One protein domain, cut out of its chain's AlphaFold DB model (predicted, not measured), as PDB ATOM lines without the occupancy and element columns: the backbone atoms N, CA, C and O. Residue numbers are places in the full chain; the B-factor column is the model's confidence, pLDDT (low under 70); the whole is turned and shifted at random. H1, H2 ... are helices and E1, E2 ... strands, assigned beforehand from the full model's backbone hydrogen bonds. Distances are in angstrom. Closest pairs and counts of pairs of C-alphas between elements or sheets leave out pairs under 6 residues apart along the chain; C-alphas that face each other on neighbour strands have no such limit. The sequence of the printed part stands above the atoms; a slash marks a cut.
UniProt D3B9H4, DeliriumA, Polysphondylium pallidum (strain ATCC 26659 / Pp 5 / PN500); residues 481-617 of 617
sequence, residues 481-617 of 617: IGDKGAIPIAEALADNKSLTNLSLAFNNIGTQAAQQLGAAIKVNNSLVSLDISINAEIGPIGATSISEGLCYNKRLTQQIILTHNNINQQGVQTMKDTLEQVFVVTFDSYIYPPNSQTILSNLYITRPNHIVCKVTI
ATOM      1  N   ILE A 481      50.188  31.854 235.770       98.31
ATOM      2  CA  ILE A 481      48.782  31.433 235.741       98.31
ATOM      3  C   ILE A 481      48.383  30.718 237.040       98.31
ATOM      4  O   ILE A 481      47.301  30.987 237.574       98.31
ATOM      5  N   GLY A 482      49.246  29.825 237.539       98.31
ATOM      6  CA  GLY A 482      49.028  28.994 238.724       98.31
ATOM      7  C   GLY A 482      47.790  28.091 238.647       98.31
ATOM      8  O   GLY A 482      46.974  28.175 237.724       98.31
ATOM      9  N   ASP A 483      47.567  27.263 239.670       98.69
ATOM     10  CA  ASP A 483      46.393  26.372 239.699       98.69
ATOM     11  C   ASP A 483      45.062  27.138 239.620       98.69
ATOM     12  O   ASP A 483      44.126  26.728 238.930       98.69
ATOM     13  N   LYS A 484      45.001  28.325 240.236       98.44
ATOM     14  CA  LYS A 484      43.822  29.213 240.236       98.44
ATOM     15  C   LYS A 484      43.428  29.732 238.847       98.44
ATOM     16  O   LYS A 484      42.286  30.177 238.692       98.44
ATOM     17  N   GLY A 485      44.357  29.748 237.888       98.44
ATOM     18  CA  GLY A 485      44.119  30.142 236.499       98.44
ATOM     19  C   GLY A 485      44.038  28.945 235.551       98.44
ATOM     20  O   GLY A 485      43.206  28.942 234.646       98.44
ATOM     21  N   ALA A 486      44.841  27.907 235.794       98.75
ATOM     22  CA  ALA A 486      44.915  26.719 234.952       98.75
ATOM     23  C   ALA A 486      43.693  25.794 235.104       98.75
ATOM     24  O   ALA A 486      43.269  25.210 234.111       98.75
ATOM     25  N   ILE A 487      43.071  25.711 236.291       98.88
ATOM     26  CA  ILE A 487      41.816  24.958 236.497       98.88
ATOM     27  C   ILE A 487      40.676  25.497 235.604       98.88
ATOM     28  O   ILE A 487      40.148  24.714 234.817       98.88
ATOM     29  N   PRO A 488      40.346  26.810 235.603       98.75
ATOM     30  CA  PRO A 488      39.381  27.389 234.659       98.75
ATOM     31  C   PRO A 488      39.717  27.149 233.182       98.75
ATOM     32  O   PRO A 488      38.821  26.914 232.373       98.75
ATOM     33  N   ILE A 489      41.002  27.194 232.809       98.81
ATOM     34  CA  ILE A 489      41.431  26.887 231.435       98.81
ATOM     35  C   ILE A 489      41.129  25.418 231.111       98.81
ATOM     36  O   ILE A 489      40.551  25.139 230.067       98.81
ATOM     37  N   ALA A 490      41.445  24.483 232.009       98.75
ATOM     38  CA  ALA A 490      41.129  23.067 231.839       98.75
ATOM     39  C   ALA A 490      39.613  22.810 231.730       98.75
ATOM     40  O   ALA A 490      39.182  22.073 230.848       98.75
ATOM     41  N   GLU A 491      38.796  23.468 232.555       98.50
ATOM     42  CA  GLU A 491      37.330  23.429 232.445       98.50
ATOM     43  C   GLU A 491      36.852  23.915 231.067       98.50
ATOM     44  O   GLU A 491      36.060  23.238 230.418       98.50
ATOM     45  N   ALA A 492      37.385  25.033 230.562       98.44
ATOM     46  CA  ALA A 492      37.066  25.532 229.224       98.44
ATOM     47  C   ALA A 492      37.516  24.580 228.095       98.44
ATOM     48  O   ALA A 492      36.821  24.441 227.087       98.44
ATOM     49  N   LEU A 493      38.654  23.897 228.257       98.00
ATOM     50  CA  LEU A 493      39.165  22.925 227.283       98.00
ATOM     51  C   LEU A 493      38.297  21.669 227.171       98.00
ATOM     52  O   LEU A 493      38.304  21.047 226.110       98.00
ATOM     53  N   ALA A 494      37.558  21.286 228.214       97.19
ATOM     54  CA  ALA A 494      36.673  20.124 228.158       97.19
ATOM     55  C   ALA A 494      35.591  20.276 227.069       97.19
ATOM     56  O   ALA A 494      35.316  19.320 226.340       97.19
ATOM     57  N   ASP A 495      35.045  21.489 226.921       95.38
ATOM     58  CA  ASP A 495      33.977  21.818 225.969       95.38
ATOM     59  C   ASP A 495      34.467  22.471 224.665       95.38
ATOM     60  O   ASP A 495      33.750  22.434 223.657       95.38
ATOM     61  N   ASN A 496      35.666  23.068 224.655       97.31
ATOM     62  CA  ASN A 496      36.226  23.724 223.473       97.31
ATOM     63  C   ASN A 496      36.454  22.731 222.310       97.31
ATOM     64  O   ASN A 496      36.913  21.602 222.493       97.31
ATOM     65  N   LYS A 497      36.124  23.172 221.087       95.88
ATOM     66  CA  LYS A 497      36.156  22.354 219.854       95.88
ATOM     67  C   LYS A 497      37.076  22.909 218.763       95.88
ATOM     68  O   LYS A 497      37.230  22.267 217.727       95.88
ATOM     69  N   SER A 498      37.659  24.081 218.986       97.19
ATOM     70  CA  SER A 498      38.446  24.855 218.021       97.19
ATOM     71  C   SER A 498      39.949  24.718 218.258       97.19
ATOM     72  O   SER A 498      40.705  24.545 217.304       97.19
ATOM     73  N   LEU A 499      40.377  24.722 219.523       98.31
ATOM     74  CA  LEU A 499      41.778  24.776 219.909       98.31
ATOM     75  C   LEU A 499      42.474  23.435 219.665       98.31
ATOM     76  O   LEU A 499      42.133  22.418 220.275       98.31
ATOM     77  N   THR A 500      43.470  23.440 218.781       98.38
ATOM     78  CA  THR A 500      44.289  22.276 218.422       98.38
ATOM     79  C   THR A 500      45.647  22.296 219.121       98.38
ATOM     80  O   THR A 500      46.207  21.239 219.409       98.38
ATOM     81  N   ASN A 501      46.172  23.477 219.446       98.69
ATOM     82  CA  ASN A 501      47.502  23.663 220.009       98.69
ATOM     83  C   ASN A 501      47.438  24.625 221.199       98.69
ATOM     84  O   ASN A 501      47.053  25.783 221.040       98.69
ATOM     85  N   LEU A 502      47.856  24.147 222.373       98.75
ATOM     86  CA  LEU A 502      47.969  24.952 223.587       98.75
ATOM     87  C   LEU A 502      49.368  24.828 224.191       98.75
ATOM     88  O   LEU A 502      49.870  23.718 224.372       98.75
ATOM     89  N   SER A 503      49.952  25.963 224.562       98.75
ATOM     90  CA  SER A 503      51.099  26.037 225.464       98.75
ATOM     91  C   SER A 503      50.685  26.689 226.785       98.75
ATOM     92  O   SER A 503      50.116  27.777 226.816       98.75
ATOM     93  N   LEU A 504      50.977  25.986 227.873       98.62
ATOM     94  CA  LEU A 504      50.828  26.355 229.278       98.62
ATOM     95  C   LEU A 504      52.182  26.217 230.007       98.62
ATOM     96  O   LEU A 504      52.227  26.128 231.234       98.62
ATOM     97  N   ALA A 505      53.296  26.203 229.272       98.25
ATOM     98  CA  ALA A 505      54.625  26.035 229.848       98.25
ATOM     99  C   ALA A 505      55.005  27.178 230.812       98.25
ATOM    100  O   ALA A 505      54.543  28.304 230.653       98.25
ATOM    101  N   PHE A 506      55.868  26.918 231.796       97.69
ATOM    102  CA  PHE A 506      56.420  27.944 232.696       97.69
ATOM    103  C   PHE A 506      55.345  28.838 233.351       97.69
ATOM    104  O   PHE A 506      55.313  30.051 233.163       97.69
ATOM    105  N   ASN A 507      54.405  28.236 234.080       98.12
ATOM    106  CA  ASN A 507      53.212  28.916 234.599       98.12
ATOM    107  C   ASN A 507      52.898  28.625 236.070       98.12
ATOM    108  O   ASN A 507      51.797  28.941 236.523       98.12
ATOM    109  N   ASN A 508      53.846  28.038 236.808       96.69
ATOM    110  CA  ASN A 508      53.678  27.630 238.207       96.69
ATOM    111  C   ASN A 508      52.442  26.724 238.402       96.69
ATOM    112  O   ASN A 508      51.700  26.846 239.374       96.69
ATOM    113  N   ILE A 509      52.186  25.843 237.427       98.31
ATOM    114  CA  ILE A 509      51.089  24.872 237.472       98.31
ATOM    115  C   ILE A 509      51.479  23.733 238.419       98.31
ATOM    116  O   ILE A 509      52.560  23.153 238.309       98.31
ATOM    117  N   GLY A 510      50.581  23.427 239.346       98.25
ATOM    118  CA  GLY A 510      50.704  22.397 240.358       98.25
ATOM    119  C   GLY A 510      49.930  21.124 240.029       98.25
ATOM    120  O   GLY A 510      49.287  20.960 238.987       98.25
ATOM    121  N   THR A 511      49.991  20.185 240.971       98.19
ATOM    122  CA  THR A 511      49.333  18.878 240.857       98.19
ATOM    123  C   THR A 511      47.807  19.000 240.690       98.19
ATOM    124  O   THR A 511      47.227  18.194 239.965       98.19
ATOM    125  N   GLN A 512      47.143  19.998 241.298       98.44
ATOM    126  CA  GLN A 512      45.674  20.101 241.249       98.44
ATOM    127  C   GLN A 512      45.181  20.516 239.860       98.44
ATOM    128  O   GLN A 512      44.243  19.921 239.326       98.44
ATOM    129  N   ALA A 513      45.834  21.489 239.219       98.62
ATOM    130  CA  ALA A 513      45.496  21.826 237.841       98.62
ATOM    131  C   ALA A 513      45.951  20.753 236.848       98.62
ATOM    132  O   ALA A 513      45.252  20.529 235.866       98.62
ATOM    133  N   ALA A 514      47.054  20.040 237.099       98.62
ATOM    134  CA  ALA A 514      47.437  18.889 236.277       98.62
ATOM    135  C   ALA A 514      46.384  17.761 236.318       98.62
ATOM    136  O   ALA A 514      46.074  17.171 235.283       98.62
ATOM    137  N   GLN A 515      45.768  17.514 237.481       98.75
ATOM    138  CA  GLN A 515      44.616  16.615 237.615       98.75
ATOM    139  C   GLN A 515      43.413  17.099 236.794       98.75
ATOM    140  O   GLN A 515      42.842  16.319 236.027       98.75
ATOM    141  N   GLN A 516      43.066  18.387 236.881       98.75
ATOM    142  CA  GLN A 516      41.962  18.953 236.100       98.75
ATOM    143  C   GLN A 516      42.247  18.938 234.587       98.75
ATOM    144  O   GLN A 516      41.354  18.639 233.796       98.75
ATOM    145  N   LEU A 517      43.491  19.190 234.171       98.69
ATOM    146  CA  LEU A 517      43.938  19.044 232.785       98.69
ATOM    147  C   LEU A 517      43.812  17.589 232.318       98.69
ATOM    148  O   LEU A 517      43.325  17.364 231.217       98.69
ATOM    149  N   GLY A 518      44.155  16.599 233.148       98.38
ATOM    150  CA  GLY A 518      43.923  15.180 232.851       98.38
ATOM    151  C   GLY A 518      42.441  14.856 232.624       98.38
ATOM    152  O   GLY A 518      42.081  14.206 231.637       98.38
ATOM    153  N   ALA A 519      41.559  15.385 233.479       98.56
ATOM    154  CA  ALA A 519      40.110  15.255 233.329       98.56
ATOM    155  C   ALA A 519      39.578  15.943 232.055       98.56
ATOM    156  O   ALA A 519      38.746  15.368 231.352       98.56
ATOM    157  N   ALA A 520      40.092  17.126 231.707       98.44
ATOM    158  CA  ALA A 520      39.749  17.831 230.473       98.44
ATOM    159  C   ALA A 520      40.238  17.078 229.225       98.44
ATOM    160  O   ALA A 520      39.479  16.877 228.278       98.44
ATOM    161  N   ILE A 521      41.480  16.583 229.243       98.00
ATOM    162  CA  ILE A 521      42.068  15.755 228.182       98.00
ATOM    163  C   ILE A 521      41.214  14.511 227.923       98.00
ATOM    164  O   ILE A 521      41.013  14.149 226.767       98.00
ATOM    165  N   LYS A 522      40.664  13.878 228.965       97.25
ATOM    166  CA  LYS A 522      39.806  12.689 228.833       97.25
ATOM    167  C   LYS A 522      38.607  12.896 227.894       97.25
ATOM    168  O   LYS A 522      38.178  11.937 227.254       97.25
ATOM    169  N   VAL A 523      38.065  14.117 227.827       97.38
ATOM    170  CA  VAL A 523      36.837  14.450 227.076       97.38
ATOM    171  C   VAL A 523      37.055  15.394 225.889       97.38
ATOM    172  O   VAL A 523      36.257  15.363 224.951       97.38
ATOM    173  N   ASN A 524      38.129  16.191 225.876       97.31
ATOM    174  CA  ASN A 524      38.437  17.095 224.771       97.31
ATOM    175  C   ASN A 524      38.698  16.319 223.466       97.31
ATOM    176  O   ASN A 524      39.419  15.319 223.442       97.31
ATOM    177  N   ASN A 525      38.146  16.819 222.356       94.62
ATOM    178  CA  ASN A 525      38.279  16.198 221.036       94.62
ATOM    179  C   ASN A 525      38.909  17.104 219.949       94.62
ATOM    180  O   ASN A 525      38.967  16.714 218.775       94.62
ATOM    181  N   SER A 526      39.415  18.283 220.315       96.62
ATOM    182  CA  SER A 526      40.058  19.230 219.390       96.62
ATOM    183  C   SER A 526      41.585  19.202 219.463       96.62
ATOM    184  O   SER A 526      42.246  19.223 218.425       96.62
ATOM    185  N   LEU A 527      42.137  19.109 220.675       97.19
ATOM    186  CA  LEU A 527      43.546  19.330 220.965       97.19
ATOM    187  C   LEU A 527      44.409  18.207 220.373       97.19
ATOM    188  O   LEU A 527      44.161  17.024 220.608       97.19
ATOM    189  N   VAL A 528      45.434  18.583 219.605       97.06
ATOM    190  CA  VAL A 528      46.417  17.675 218.987       97.06
ATOM    191  C   VAL A 528      47.812  17.802 219.602       97.06
ATOM    192  O   VAL A 528      48.569  16.829 219.556       97.06
ATOM    193  N   SER A 529      48.125  18.958 220.202       97.94
ATOM    194  CA  SER A 529      49.386  19.262 220.886       97.94
ATOM    195  C   SER A 529      49.144  20.028 222.191       97.94
ATOM    196  O   SER A 529      48.435  21.036 222.183       97.94
ATOM    197  N   LEU A 530      49.801  19.610 223.276       98.38
ATOM    198  CA  LEU A 530      49.797  20.307 224.570       98.38
ATOM    199  C   LEU A 530      51.221  20.452 225.122       98.38
ATOM    200  O   LEU A 530      51.897  19.452 225.351       98.38
ATOM    201  N   ASP A 531      51.666  21.676 225.387       98.50
ATOM    202  CA  ASP A 531      52.878  21.932 226.171       98.50
ATOM    203  C   ASP A 531      52.491  22.375 227.587       98.50
ATOM    204  O   ASP A 531      51.764  23.349 227.758       98.50
ATOM    205  N   ILE A 532      52.949  21.640 228.596       97.69
ATOM    206  CA  ILE A 532      52.782  21.934 230.028       97.69
ATOM    207  C   ILE A 532      54.130  21.828 230.758       97.69
ATOM    208  O   ILE A 532      54.169  21.554 231.956       97.69
ATOM    209  N   SER A 533      55.240  22.028 230.046       96.56
ATOM    210  CA  SER A 533      56.604  21.938 230.577       96.56
ATOM    211  C   SER A 533      56.981  23.073 231.539       96.56
ATOM    212  O   SER A 533      56.332  24.114 231.594       96.56
ATOM    213  N   ILE A 534      58.072  22.901 232.290       95.56
ATOM    214  CA  ILE A 534      58.629  23.912 233.210       95.56
ATOM    215  C   ILE A 534      57.609  24.344 234.290       95.56
ATOM    216  O   ILE A 534      57.529  25.500 234.694       95.56
ATOM    217  N   ASN A 535      56.813  23.392 234.766       97.31
ATOM    218  CA  ASN A 535      55.849  23.524 235.850       97.31
ATOM    219  C   ASN A 535      56.228  22.521 236.954       97.31
ATOM    220  O   ASN A 535      55.679  21.422 237.055       97.31
ATOM    221  N   ALA A 536      57.229  22.883 237.761       91.81
ATOM    222  CA  ALA A 536      57.887  21.981 238.714       91.81
ATOM    223  C   ALA A 536      56.965  21.398 239.810       91.81
ATOM    224  O   ALA A 536      57.329  20.413 240.451       91.81
ATOM    225  N   GLU A 537      55.779  21.975 240.015       95.00
ATOM    226  CA  GLU A 537      54.787  21.535 241.005       95.00
ATOM    227  C   GLU A 537      53.780  20.494 240.457       95.00
ATOM    228  O   GLU A 537      52.980  19.941 241.220       95.00
ATOM    229  N   ILE A 538      53.822  20.172 239.154       96.94
ATOM    230  CA  ILE A 538      53.019  19.086 238.556       96.94
ATOM    231  C   ILE A 538      53.401  17.732 239.168       96.94
ATOM    232  O   ILE A 538      52.524  16.965 239.573       96.94
ATOM    233  N   GLY A 539      54.704  17.444 239.245       95.62
ATOM    234  CA  GLY A 539      55.247  16.239 239.866       95.62
ATOM    235  C   GLY A 539      54.761  14.913 239.252       95.62
ATOM    236  O   GLY A 539      54.085  14.878 238.218       95.62
ATOM    237  N   PRO A 540      55.083  13.774 239.894       95.19
ATOM    238  CA  PRO A 540      54.699  12.452 239.397       95.19
ATOM    239  C   PRO A 540      53.179  12.208 239.438       95.19
ATOM    240  O   PRO A 540      52.651  11.497 238.582       95.19
ATOM    241  N   ILE A 541      52.459  12.806 240.396       95.94
ATOM    242  CA  ILE A 541      51.003  12.635 240.547       95.94
ATOM    243  C   ILE A 541      50.268  13.344 239.406       95.94
ATOM    244  O   ILE A 541      49.464  12.713 238.721       95.94
ATOM    245  N   GLY A 542      50.583  14.617 239.142       97.44
ATOM    246  CA  GLY A 542      49.971  15.359 238.043       97.44
ATOM    247  C   GLY A 542      50.251  14.708 236.686       97.44
ATOM    248  O   GLY A 542      49.339  14.537 235.881       97.44
ATOM    249  N   ALA A 543      51.485  14.253 236.453       96.25
ATOM    250  CA  ALA A 543      51.858  13.575 235.212       96.25
ATOM    251  C   ALA A 543      51.163  12.205 235.024       96.25
ATOM    252  O   ALA A 543      50.804  11.835 233.899       96.25
ATOM    253  N   THR A 544      50.889  11.486 236.120       96.00
ATOM    254  CA  THR A 544      50.043  10.279 236.103       96.00
ATOM    255  C   THR A 544      48.613  10.626 235.678       96.00
ATOM    256  O   THR A 544      48.086  10.003 234.762       96.00
ATOM    257  N   SER A 545      48.011  11.679 236.240       98.00
ATOM    258  CA  SER A 545      46.649  12.110 235.880       98.00
ATOM    259  C   SER A 545      46.519  12.588 234.426       98.00
ATOM    260  O   SER A 545      45.508  12.323 233.773       98.00
ATOM    261  N   ILE A 546      47.555  13.228 233.869       97.81
ATOM    262  CA  ILE A 546      47.633  13.515 232.425       97.81
ATOM    263  C   ILE A 546      47.616  12.205 231.616       97.81
ATOM    264  O   ILE A 546      46.893  12.102 230.625       97.81
ATOM    265  N   SER A 547      48.358  11.186 232.059       95.69
ATOM    266  CA  SER A 547      48.423   9.871 231.401       95.69
ATOM    267  C   SER A 547      47.086   9.120 231.446       95.69
ATOM    268  O   SER A 547      46.658   8.577 230.431       95.69
ATOM    269  N   GLU A 548      46.367   9.174 232.570       96.69
ATOM    270  CA  GLU A 548      45.004   8.634 232.695       96.69
ATOM    271  C   GLU A 548      44.019   9.301 231.723       96.69
ATOM    272  O   GLU A 548      43.182   8.623 231.124       96.69
ATOM    273  N   GLY A 549      44.132  10.617 231.511       96.56
ATOM    274  CA  GLY A 549      43.363  11.328 230.486       96.56
ATOM    275  C   GLY A 549      43.671  10.825 229.071       96.56
ATOM    276  O   GLY A 549      42.764  10.634 228.253       96.56
ATOM    277  N   LEU A 550      44.946  10.551 228.781       95.06
ATOM    278  CA  LEU A 550      45.399  10.091 227.465       95.06
ATOM    279  C   LEU A 550      44.906   8.700 227.087       95.06
ATOM    280  O   LEU A 550      44.648   8.471 225.905       95.06
ATOM    281  N   CYS A 551      44.692   7.817 228.062       93.69
ATOM    282  CA  CYS A 551      44.087   6.500 227.851       93.69
ATOM    283  C   CYS A 551      42.707   6.565 227.168       93.69
ATOM    284  O   CYS A 551      42.309   5.621 226.487       93.69
ATOM    285  N   TYR A 552      41.991   7.689 227.277       92.88
ATOM    286  CA  TYR A 552      40.709   7.908 226.595       92.88
ATOM    287  C   TYR A 552      40.817   8.855 225.393       92.88
ATOM    288  O   TYR A 552      40.034   8.738 224.445       92.88
ATOM    289  N   ASN A 553      41.780   9.781 225.401       92.06
ATOM    290  CA  ASN A 553      41.909  10.798 224.364       92.06
ATOM    291  C   ASN A 553      42.403  10.216 223.020       92.06
ATOM    292  O   ASN A 553      43.468   9.598 222.917       92.06
ATOM    293  N   LYS A 554      41.648  10.478 221.946       87.69
ATOM    294  CA  LYS A 554      41.926   9.991 220.577       87.69
ATOM    295  C   LYS A 554      42.483  11.063 219.627       87.69
ATOM    296  O   LYS A 554      42.606  10.804 218.432       87.69
ATOM    297  N   ARG A 555      42.756  12.271 220.125       92.56
ATOM    298  CA  ARG A 555      42.954  13.493 219.323       92.56
ATOM    299  C   ARG A 555      44.303  14.171 219.569       92.56
ATOM    300  O   ARG A 555      44.919  14.595 218.591       92.56
ATOM    301  N   LEU A 556      44.836  14.103 220.793       91.12
ATOM    302  CA  LEU A 556      46.222  14.421 221.149       91.12
ATOM    303  C   LEU A 556      47.162  13.426 220.471       91.12
ATOM    304  O   LEU A 556      47.463  12.349 220.993       91.12
ATOM    305  N   THR A 557      47.535  13.758 219.242       88.75
ATOM    306  CA  THR A 557      48.152  12.859 218.262       88.75
ATOM    307  C   THR A 557      49.500  13.356 217.768       88.75
ATOM    308  O   THR A 557      50.226  12.560 217.191       88.75
ATOM    309  N   GLN A 558      49.857  14.620 218.017       89.81
ATOM    310  CA  GLN A 558      51.181  15.150 217.701       89.81
ATOM    311  C   GLN A 558      52.116  14.945 218.895       89.81
ATOM    312  O   GLN A 558      52.982  14.070 218.867       89.81
ATOM    313  N   GLN A 559      51.931  15.731 219.959       93.19
ATOM    314  CA  GLN A 559      52.861  15.734 221.084       93.19
ATOM    315  C   GLN A 559      52.248  16.218 222.396       93.19
ATOM    316  O   GLN A 559      51.304  17.011 222.412       93.19
ATOM    317  N   ILE A 560      52.858  15.785 223.495       96.19
ATOM    318  CA  ILE A 560      52.658  16.336 224.832       96.19
ATOM    319  C   ILE A 560      54.029  16.586 225.443       96.19
ATOM    320  O   ILE A 560      54.889  15.706 225.421       96.19
ATOM    321  N   ILE A 561      54.248  17.790 225.959       96.00
ATOM    322  CA  ILE A 561      55.543  18.201 226.500       96.00
ATOM    323  C   ILE A 561      55.390  18.405 228.008       96.00
ATOM    324  O   ILE A 561      54.644  19.268 228.463       96.00
ATOM    325  N   LEU A 562      56.084  17.561 228.768       95.06
ATOM    326  CA  LEU A 562      56.071  17.454 230.230       95.06
ATOM    327  C   LEU A 562      57.467  17.689 230.843       95.06
ATOM    328  O   LEU A 562      57.664  17.449 232.033       95.06
ATOM    329  N   THR A 563      58.439  18.148 230.048       92.25
ATOM    330  CA  THR A 563      59.814  18.354 230.532       92.25
ATOM    331  C   THR A 563      59.881  19.359 231.679       92.25
ATOM    332  O   THR A 563      59.087  20.293 231.736       92.25
ATOM    333  N   HIS A 564      60.855  19.201 232.577       92.00
ATOM    334  CA  HIS A 564      61.086  20.118 233.706       92.00
ATOM    335  C   HIS A 564      59.907  20.231 234.705       92.00
ATOM    336  O   HIS A 564      59.766  21.239 235.394       92.00
ATOM    337  N   ASN A 565      59.092  19.175 234.832       94.44
ATOM    338  CA  ASN A 565      57.934  19.107 235.740       94.44
ATOM    339  C   ASN A 565      58.186  18.328 237.047       94.44
ATOM    340  O   ASN A 565      57.242  17.881 237.696       94.44
ATOM    341  N   ASN A 566      59.456  18.127 237.423       92.31
ATOM    342  CA  ASN A 566      59.872  17.351 238.603       92.31
ATOM    343  C   ASN A 566      59.281  15.919 238.652       92.31
ATOM    344  O   ASN A 566      58.896  15.397 239.701       92.31
ATOM    345  N   ILE A 567      59.177  15.278 237.485       90.81
ATOM    346  CA  ILE A 567      58.696  13.902 237.347       90.81
ATOM    347  C   ILE A 567      59.881  12.971 237.613       90.81
ATOM    348  O   ILE A 567      60.787  12.843 236.791       90.81
ATOM    349  N   ASN A 568      59.897  12.345 238.787       88.50
ATOM    350  CA  ASN A 568      60.937  11.387 239.153       88.50
ATOM    351  C   ASN A 568      60.790  10.057 238.379       88.50
ATOM    352  O   ASN A 568      59.771   9.797 237.739       88.50
ATOM    353  N   GLN A 569      61.801   9.184 238.473       85.38
ATOM    354  CA  GLN A 569      61.828   7.891 237.771       85.38
ATOM    355  C   GLN A 569      60.585   7.023 238.046       85.38
ATOM    356  O   GLN A 569      60.081   6.372 237.134       85.38
ATOM    357  N   GLN A 570      60.069   7.037 239.280       86.69
ATOM    358  CA  GLN A 570      58.842   6.320 239.630       86.69
ATOM    359  C   GLN A 570      57.624   6.909 238.907       86.69
ATOM    360  O   GLN A 570      56.813   6.153 238.391       86.69
ATOM    361  N   GLY A 571      57.519   8.238 238.805       90.50
ATOM    362  CA  GLY A 571      56.486   8.914 238.020       90.50
ATOM    363  C   GLY A 571      56.520   8.525 236.544       90.50
ATOM    364  O   GLY A 571      55.484   8.164 235.998       90.50
ATOM    365  N   VAL A 572      57.703   8.520 235.917       89.94
ATOM    366  CA  VAL A 572      57.861   8.084 234.514       89.94
ATOM    367  C   VAL A 572      57.421   6.626 234.334       89.94
ATOM    368  O   VAL A 572      56.730   6.313 233.365       89.94
ATOM    369  N   GLN A 573      57.770   5.745 235.278       88.75
ATOM    370  CA  GLN A 573      57.340   4.347 235.245       88.75
ATOM    371  C   GLN A 573      55.816   4.219 235.399       88.75
ATOM    372  O   GLN A 573      55.194   3.563 234.571       88.75
ATOM    373  N   THR A 574      55.196   4.909 236.363       92.81
ATOM    374  CA  THR A 574      53.733   4.913 236.528       92.81
ATOM    375  C   THR A 574      53.028   5.423 235.270       92.81
ATOM    376  O   THR A 574      52.076   4.802 234.814       92.81
ATOM    377  N   MET A 575      53.508   6.513 234.656       93.62
ATOM    378  CA  MET A 575      52.952   7.019 233.394       93.62
ATOM    379  C   MET A 575      53.006   5.967 232.282       93.62
ATOM    380  O   MET A 575      52.025   5.778 231.563       93.62
ATOM    381  N   LYS A 576      54.146   5.278 232.144       91.31
ATOM    382  CA  LYS A 576      54.315   4.189 231.182       91.31
ATOM    383  C   LYS A 576      53.315   3.060 231.463       91.31
ATOM    384  O   LYS A 576      52.561   2.704 230.562       91.31
ATOM    385  N   ASP A 577      53.254   2.573 232.701       91.94
ATOM    386  CA  ASP A 577      52.364   1.483 233.123       91.94
ATOM    387  C   ASP A 577      50.876   1.841 232.925       91.94
ATOM    388  O   ASP A 577      50.071   0.990 232.552       91.94
ATOM    389  N   THR A 578      50.494   3.107 233.134       95.06
ATOM    390  CA  THR A 578      49.145   3.624 232.847       95.06
ATOM    391  C   THR A 578      48.836   3.601 231.348       95.06
ATOM    392  O   THR A 578      47.750   3.179 230.955       95.06
ATOM    393  N   LEU A 579      49.773   4.032 230.498       92.50
ATOM    394  CA  LEU A 579      49.581   4.103 229.043       92.50
ATOM    395  C   LEU A 579      49.597   2.717 228.373       92.50
ATOM    396  O   LEU A 579      48.830   2.484 227.434       92.50
ATOM    397  N   GLU A 580      50.415   1.783 228.869       93.38
ATOM    398  CA  GLU A 580      50.506   0.401 228.370       93.38
ATOM    399  C   GLU A 580      49.227  -0.426 228.615       93.38
ATOM    400  O   GLU A 580      49.016  -1.442 227.954       93.38
ATOM    401  N   GLN A 581      48.311   0.034 229.478       91.25
ATOM    402  CA  GLN A 581      46.979  -0.572 229.636       91.25
ATOM    403  C   GLN A 581      46.086  -0.416 228.392       91.25
ATOM    404  O   GLN A 581      45.107  -1.150 228.252       91.25
ATOM    405  N   VAL A 582      46.383   0.547 227.507       89.75
ATOM    406  CA  VAL A 582      45.534   0.883 226.346       89.75
ATOM    407  C   VAL A 582      46.309   0.936 225.025       89.75
ATOM    408  O   VAL A 582      45.728   0.698 223.964       89.75
ATOM    409  N   PHE A 583      47.608   1.237 225.056       89.56
ATOM    410  CA  PHE A 583      48.413   1.486 223.860       89.56
ATOM    411  C   PHE A 583      49.709   0.677 223.840       89.56
ATOM    412  O   PHE A 583      50.234   0.283 224.876       89.56
ATOM    413  N   VAL A 584      50.284   0.506 222.647       88.12
ATOM    414  CA  VAL A 584      51.677   0.061 222.525       88.12
ATOM    415  C   VAL A 584      52.571   1.277 222.746       88.12
ATOM    416  O   VAL A 584      52.483   2.250 221.995       88.12
ATOM    417  N   VAL A 585      53.419   1.230 223.771       87.94
ATOM    418  CA  VAL A 585      54.324   2.324 224.137       87.94
ATOM    419  C   VAL A 585      55.765   1.919 223.829       87.94
ATOM    420  O   VAL A 585      56.228   0.876 224.282       87.94
ATOM    421  N   THR A 586      56.493   2.735 223.065       85.75
ATOM    422  CA  THR A 586      57.952   2.591 222.904       85.75
ATOM    423  C   THR A 586      58.684   3.728 223.610       85.75
ATOM    424  O   THR A 586      58.111   4.795 223.841       85.75
ATOM    425  N   PHE A 587      59.936   3.491 224.004       80.62
ATOM    426  CA  PHE A 587      60.674   4.354 224.925       80.62
ATOM    427  C   PHE A 587      62.089   4.639 224.416       80.62
ATOM    428  O   PHE A 587      62.897   3.718 224.320       80.62
ATOM    429  N   ASP A 588      62.383   5.917 224.171       78.00
ATOM    430  CA  ASP A 588      63.730   6.407 223.869       78.00
ATOM    431  C   ASP A 588      64.241   7.249 225.048       78.00
ATOM    432  O   ASP A 588      63.862   8.417 225.205       78.00
ATOM    433  N   SER A 589      65.129   6.676 225.865       63.09
ATOM    434  CA  SER A 589      65.888   7.411 226.884       63.09
ATOM    435  C   SER A 589      67.258   7.825 226.360       63.09
ATOM    436  O   SER A 589      68.077   6.961 226.034       63.09
ATOM    437  N   TYR A 590      67.556   9.124 226.388       53.97
ATOM    438  CA  TYR A 590      68.933   9.604 226.281       53.97
ATOM    439  C   TYR A 590      69.516   9.791 227.682       53.97
ATOM    440  O   TYR A 590      69.140  10.705 228.417       53.97
ATOM    441  N   ILE A 591      70.463   8.926 228.039       51.25
ATOM    442  CA  ILE A 591      71.302   9.099 229.226       51.25
ATOM    443  C   ILE A 591      72.393  10.112 228.854       51.25
ATOM    444  O   ILE A 591      73.303   9.791 228.085       51.25
ATOM    445  N   TYR A 592      72.297  11.342 229.369       42.44
ATOM    446  CA  TYR A 592      73.429  12.278 229.353       42.44
ATOM    447  C   TYR A 592      74.596  11.705 230.197       42.44
ATOM    448  O   TYR A 592      74.384  10.780 230.987       42.44
ATOM    449  N   PRO A 593      75.847  12.184 230.024       37.94
ATOM    450  CA  PRO A 593      77.026  11.590 230.659       37.94
ATOM    451  C   PRO A 593      76.899  11.449 232.189       37.94
ATOM    452  O   PRO A 593      76.161  12.225 232.792       37.94
ATOM    453  N   PRO A 594      77.659  10.542 232.845       44.12
ATOM    454  CA  PRO A 594      77.347   9.971 234.174       44.12
ATOM    455  C   PRO A 594      77.111  10.917 235.369       44.12
ATOM    456  O   PRO A 594      76.771  10.444 236.450       44.12
ATOM    457  N   ASN A 595      77.297  12.225 235.197       46.25
ATOM    458  CA  ASN A 595      77.138  13.254 236.221       46.25
ATOM    459  C   ASN A 595      75.838  14.080 236.073       46.25
ATOM    460  O   ASN A 595      75.587  14.952 236.900       46.25
ATOM    461  N   SER A 596      75.014  13.852 235.042       48.09
ATOM    462  CA  SER A 596      73.720  14.531 234.879       48.09
ATOM    463  C   SER A 596      72.580  13.755 235.544       48.09
ATOM    464  O   SER A 596      72.342  12.597 235.209       48.09
ATOM    465  N   GLN A 597      71.803  14.413 236.407       50.75
ATOM    466  CA  GLN A 597      70.596  13.827 237.014       50.75
ATOM    467  C   GLN A 597      69.374  13.802 236.067       50.75
ATOM    468  O   GLN A 597      68.316  13.300 236.438       50.75
ATOM    469  N   THR A 598      69.505  14.338 234.850       51.50
ATOM    470  CA  THR A 598      68.399  14.546 233.906       51.50
ATOM    471  C   THR A 598      68.356  13.443 232.844       51.50
ATOM    472  O   THR A 598      69.198  13.413 231.947       51.50
ATOM    473  N   ILE A 599      67.352  12.562 232.911       58.56
ATOM    474  CA  ILE A 599      67.067  11.572 231.860       58.56
ATOM    475  C   ILE A 599      65.937  12.110 230.981       58.56
ATOM    476  O   ILE A 599      64.762  11.952 231.308       58.56
ATOM    477  N   LEU A 600      66.299  12.721 229.852       56.84
ATOM    478  CA  LEU A 600      65.323  13.148 228.848       56.84
ATOM    479  C   LEU A 600      64.722  11.901 228.187       56.84
ATOM    480  O   LEU A 600      65.435  11.095 227.577       56.84
ATOM    481  N   SER A 601      63.413  11.734 228.354       72.56
ATOM    482  CA  SER A 601      62.693  10.493 228.088       72.56
ATOM    483  C   SER A 601      61.547  10.743 227.118       72.56
ATOM    484  O   SER A 601      60.641  11.528 227.392       72.56
ATOM    485  N   ASN A 602      61.548  10.059 225.975       84.56
ATOM    486  CA  ASN A 602      60.439  10.125 225.027       84.56
ATOM    487  C   ASN A 602      59.634   8.823 225.100       84.56
ATOM    488  O   ASN A 602      60.163   7.753 224.802       84.56
ATOM    489  N   LEU A 603      58.356   8.923 225.469       88.00
ATOM    490  CA  LEU A 603      57.377   7.851 225.282       88.00
ATOM    491  C   LEU A 603      56.649   8.093 223.956       88.00
ATOM    492  O   LEU A 603      56.133   9.185 223.712       88.00
ATOM    493  N   TYR A 604      56.561   7.071 223.116       89.00
ATOM    494  CA  TYR A 604      55.817   7.114 221.861       89.00
ATOM    495  C   TYR A 604      54.596   6.207 221.974       89.00
ATOM    496  O   TYR A 604      54.708   4.982 222.022       89.00
ATOM    497  N   ILE A 605      53.416   6.821 222.032       89.38
ATOM    498  CA  ILE A 605      52.132   6.139 222.181       89.38
ATOM    499  C   ILE A 605      51.622   5.757 220.791       89.38
ATOM    500  O   ILE A 605      51.115   6.614 220.064       89.38
ATOM    501  N   THR A 606      51.718   4.478 220.430       87.69
ATOM    502  CA  THR A 606      51.186   3.950 219.167       87.69
ATOM    503  C   THR A 606      49.737   3.509 219.352       87.69
ATOM    504  O   THR A 606      49.438   2.535 220.047       87.69
ATOM    505  N   ARG A 607      48.812   4.231 218.710       84.00
ATOM    506  CA  ARG A 607      47.379   3.898 218.687       84.00
ATOM    507  C   ARG A 607      47.063   2.823 217.627       84.00
ATOM    508  O   ARG A 607      47.832   2.693 216.676       84.00
ATOM    509  N   PRO A 608      45.907   2.125 217.699       78.62
ATOM    510  CA  PRO A 608      45.541   1.053 216.756       78.62
ATOM    511  C   PRO A 608      45.596   1.411 215.261       78.62
ATOM    512  O   PRO A 608      45.816   0.537 214.434       78.62
ATOM    513  N   ASN A 609      45.454   2.693 214.909       78.19
ATOM    514  CA  ASN A 609      45.544   3.183 213.526       78.19
ATOM    515  C   ASN A 609      46.976   3.623 213.135       78.19
ATOM    516  O   ASN A 609      47.133   4.477 212.267       78.19
ATOM    517  N   HIS A 610      48.011   3.128 213.824       75.75
ATOM    518  CA  HIS A 610      49.424   3.526 213.690       75.75
ATOM    519  C   HIS A 610      49.721   5.024 213.906       75.75
ATOM    520  O   HIS A 610      50.793   5.510 213.552       75.75
ATOM    521  N   ILE A 611      48.802   5.770 214.526       77.06
ATOM    522  CA  ILE A 611      49.039   7.170 214.894       77.06
ATOM    523  C   ILE A 611      49.898   7.196 216.159       77.06
ATOM    524  O   ILE A 611      49.459   6.720 217.210       77.06
ATOM    525  N   VAL A 612      51.095   7.771 216.046       82.44
ATOM    526  CA  VAL A 612      52.068   7.893 217.136       82.44
ATOM    527  C   VAL A 612      51.986   9.284 217.758       82.44
ATOM    528  O   VAL A 612      52.259  10.267 217.080       82.44
ATOM    529  N   CYS A 613      51.652   9.366 219.047       89.56
ATOM    530  CA  CYS A 613      51.773  10.602 219.827       89.56
ATOM    531  C   CYS A 613      53.064  10.585 220.646       89.56
ATOM    532  O   CYS A 613      53.351   9.593 221.319       89.56
ATOM    533  N   LYS A 614      53.829  11.679 220.611       92.56
ATOM    534  CA  LYS A 614      55.091  11.811 221.346       92.56
ATOM    535  C   LYS A 614      54.884  12.494 222.700       92.56
ATOM    536  O   LYS A 614      54.619  13.692 222.742       92.56
ATOM    537  N   VAL A 615      55.096  11.790 223.807       93.06
ATOM    538  CA  VAL A 615      55.186  12.399 225.143       93.06
ATOM    539  C   VAL A 615      56.662  12.624 225.477       93.06
ATOM    540  O   VAL A 615      57.432  11.672 225.555       93.06
ATOM    541  N   THR A 616      57.066  13.886 225.624       91.94
ATOM    542  CA  THR A 616      58.450  14.293 225.935       91.94
ATOM    543  C   THR A 616      58.536  14.678 227.411       91.94
ATOM    544  O   THR A 616      57.852  15.619 227.816       91.94
ATOM    545  N   ILE A 617      59.351  13.967 228.196       87.06
ATOM    546  CA  ILE A 617      59.484  14.089 229.660       87.06
ATOM    547  C   ILE A 617      60.934  14.430 230.027       87.06
ATOM    548  O   ILE A 617      61.845  13.802 229.444       87.06
TER     549      ILE A 617
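AT A GLANCE: This is residues 481 to 617 of the 617 residues of the protein "DeliriumA" of Polysphondylium pallidum (strain ATCC 26659 / Pp 5 / PN500) (UniProt D3B9H4). The chain winds in stacked right-handed turns, with four helices, H1 to H4, side by side and pointing the same way along one side and the short strands E1, E2 and E3 in a row along the other. It then folds back through the long hairpin E4 and E5 so that E6 joins the row beside E3; H4 packs over E4 and E5, and the hairpin's turn at residues 592 to 598 makes one end of the longest axis. The 137 printed residues have four named helices and six named strands, in the order H1 E1 H2 E2 H3 E3 H4 E4 E5 E6. The one sheet runs E1 E2 E3 E6 E5 E4 and is mixed, as is the class, helices and strands. The whole is compact, with a radius of gyration of the C-alphas of 14.0 A and spans of 45 by 36 by 21 A.

IN THESE COORDINATES: The sheet holds E1, residues 501 to 503, E2, 529 to 531, E3, 559 to 561, E6, 612 to 616, 12.6 A long, E5, 599 to 606, 21.7 A, and E4, 584 to 591, 22.6 A. The helices are H1, residues 482 to 495, 21.0 A, H2, 511 to 523, 19.1 A, H3, 539 to 550, 17.0 A, and H4, 569 to 580, 16.5 A. H1 begins at C-alpha 482 (49.028, 28.994, 238.724), and E6 ends at C-alpha 616 (58.450, 14.293, 225.935).

HOW THE PARTS SIT: E1 and E4 are the edge strands. E1 and E2 are parallel, with N 531 and O 502 2.9 A apart, within hydrogen-bond range. E2 and E3 are parallel, with N 561 and O 530 at 2.9 A, and E3 and E6 are parallel, with N 560 and O 614 at 2.8 A. E4, E5 and E6 form a meander, each strand the antiparallel neighbour of the one before, with N 604 and O 586 at 2.8 A and N 615 and O 603 at 2.8 A. E1, H2, E2 and E2, H3, E3 are strand-helix-strand units, a helix between parallel neighbour strands; E3, H4, E4 is a split one, with E6 and E5 between its strands. The three crossovers are right-handed. The sheet and H4 form two layers, a helix on one face of a sheet: H4 has a height over the sheet of 9.6 A, runs along the strands at 3 degrees to E4 on the local plane, and lies over E4 and only just over E5, with 3 of its C-alphas on E5. H3 is only just on the sheet, with 5 pairs of C-alphas within 10 A, and only grazes it with residues 546 to 550. H1 and H2 are not on it. H3 and H4 touch at a shallow tilt of 9 degrees, the same way, closest at the C-alphas of Pro 540 and Gly 571, 4.2 A. H2 and H3 touch at 7 degrees, closest at the C-alphas of Gly 518 and Ile 546, 4.1 A, and H1 and H2 at 6 degrees, closest at those of Ala 494 and Ala 520, 4.5 A. H1 and H4 are apart. Every O i to N i+4 pair is within hydrogen-bond range in H3 and H4, against 8 of 10 in H1 and 8 of 9 in H2.

THE WHOLE: The C-alphas of Asp 495 and Pro 594, the two farthest apart, are 45.7 A from each other. The printed part has no cut, ends at the chain's last residue, 617, and has no long link. The mean pLDDT of the printed part is 89.9; residues 589 to 600 are under 70.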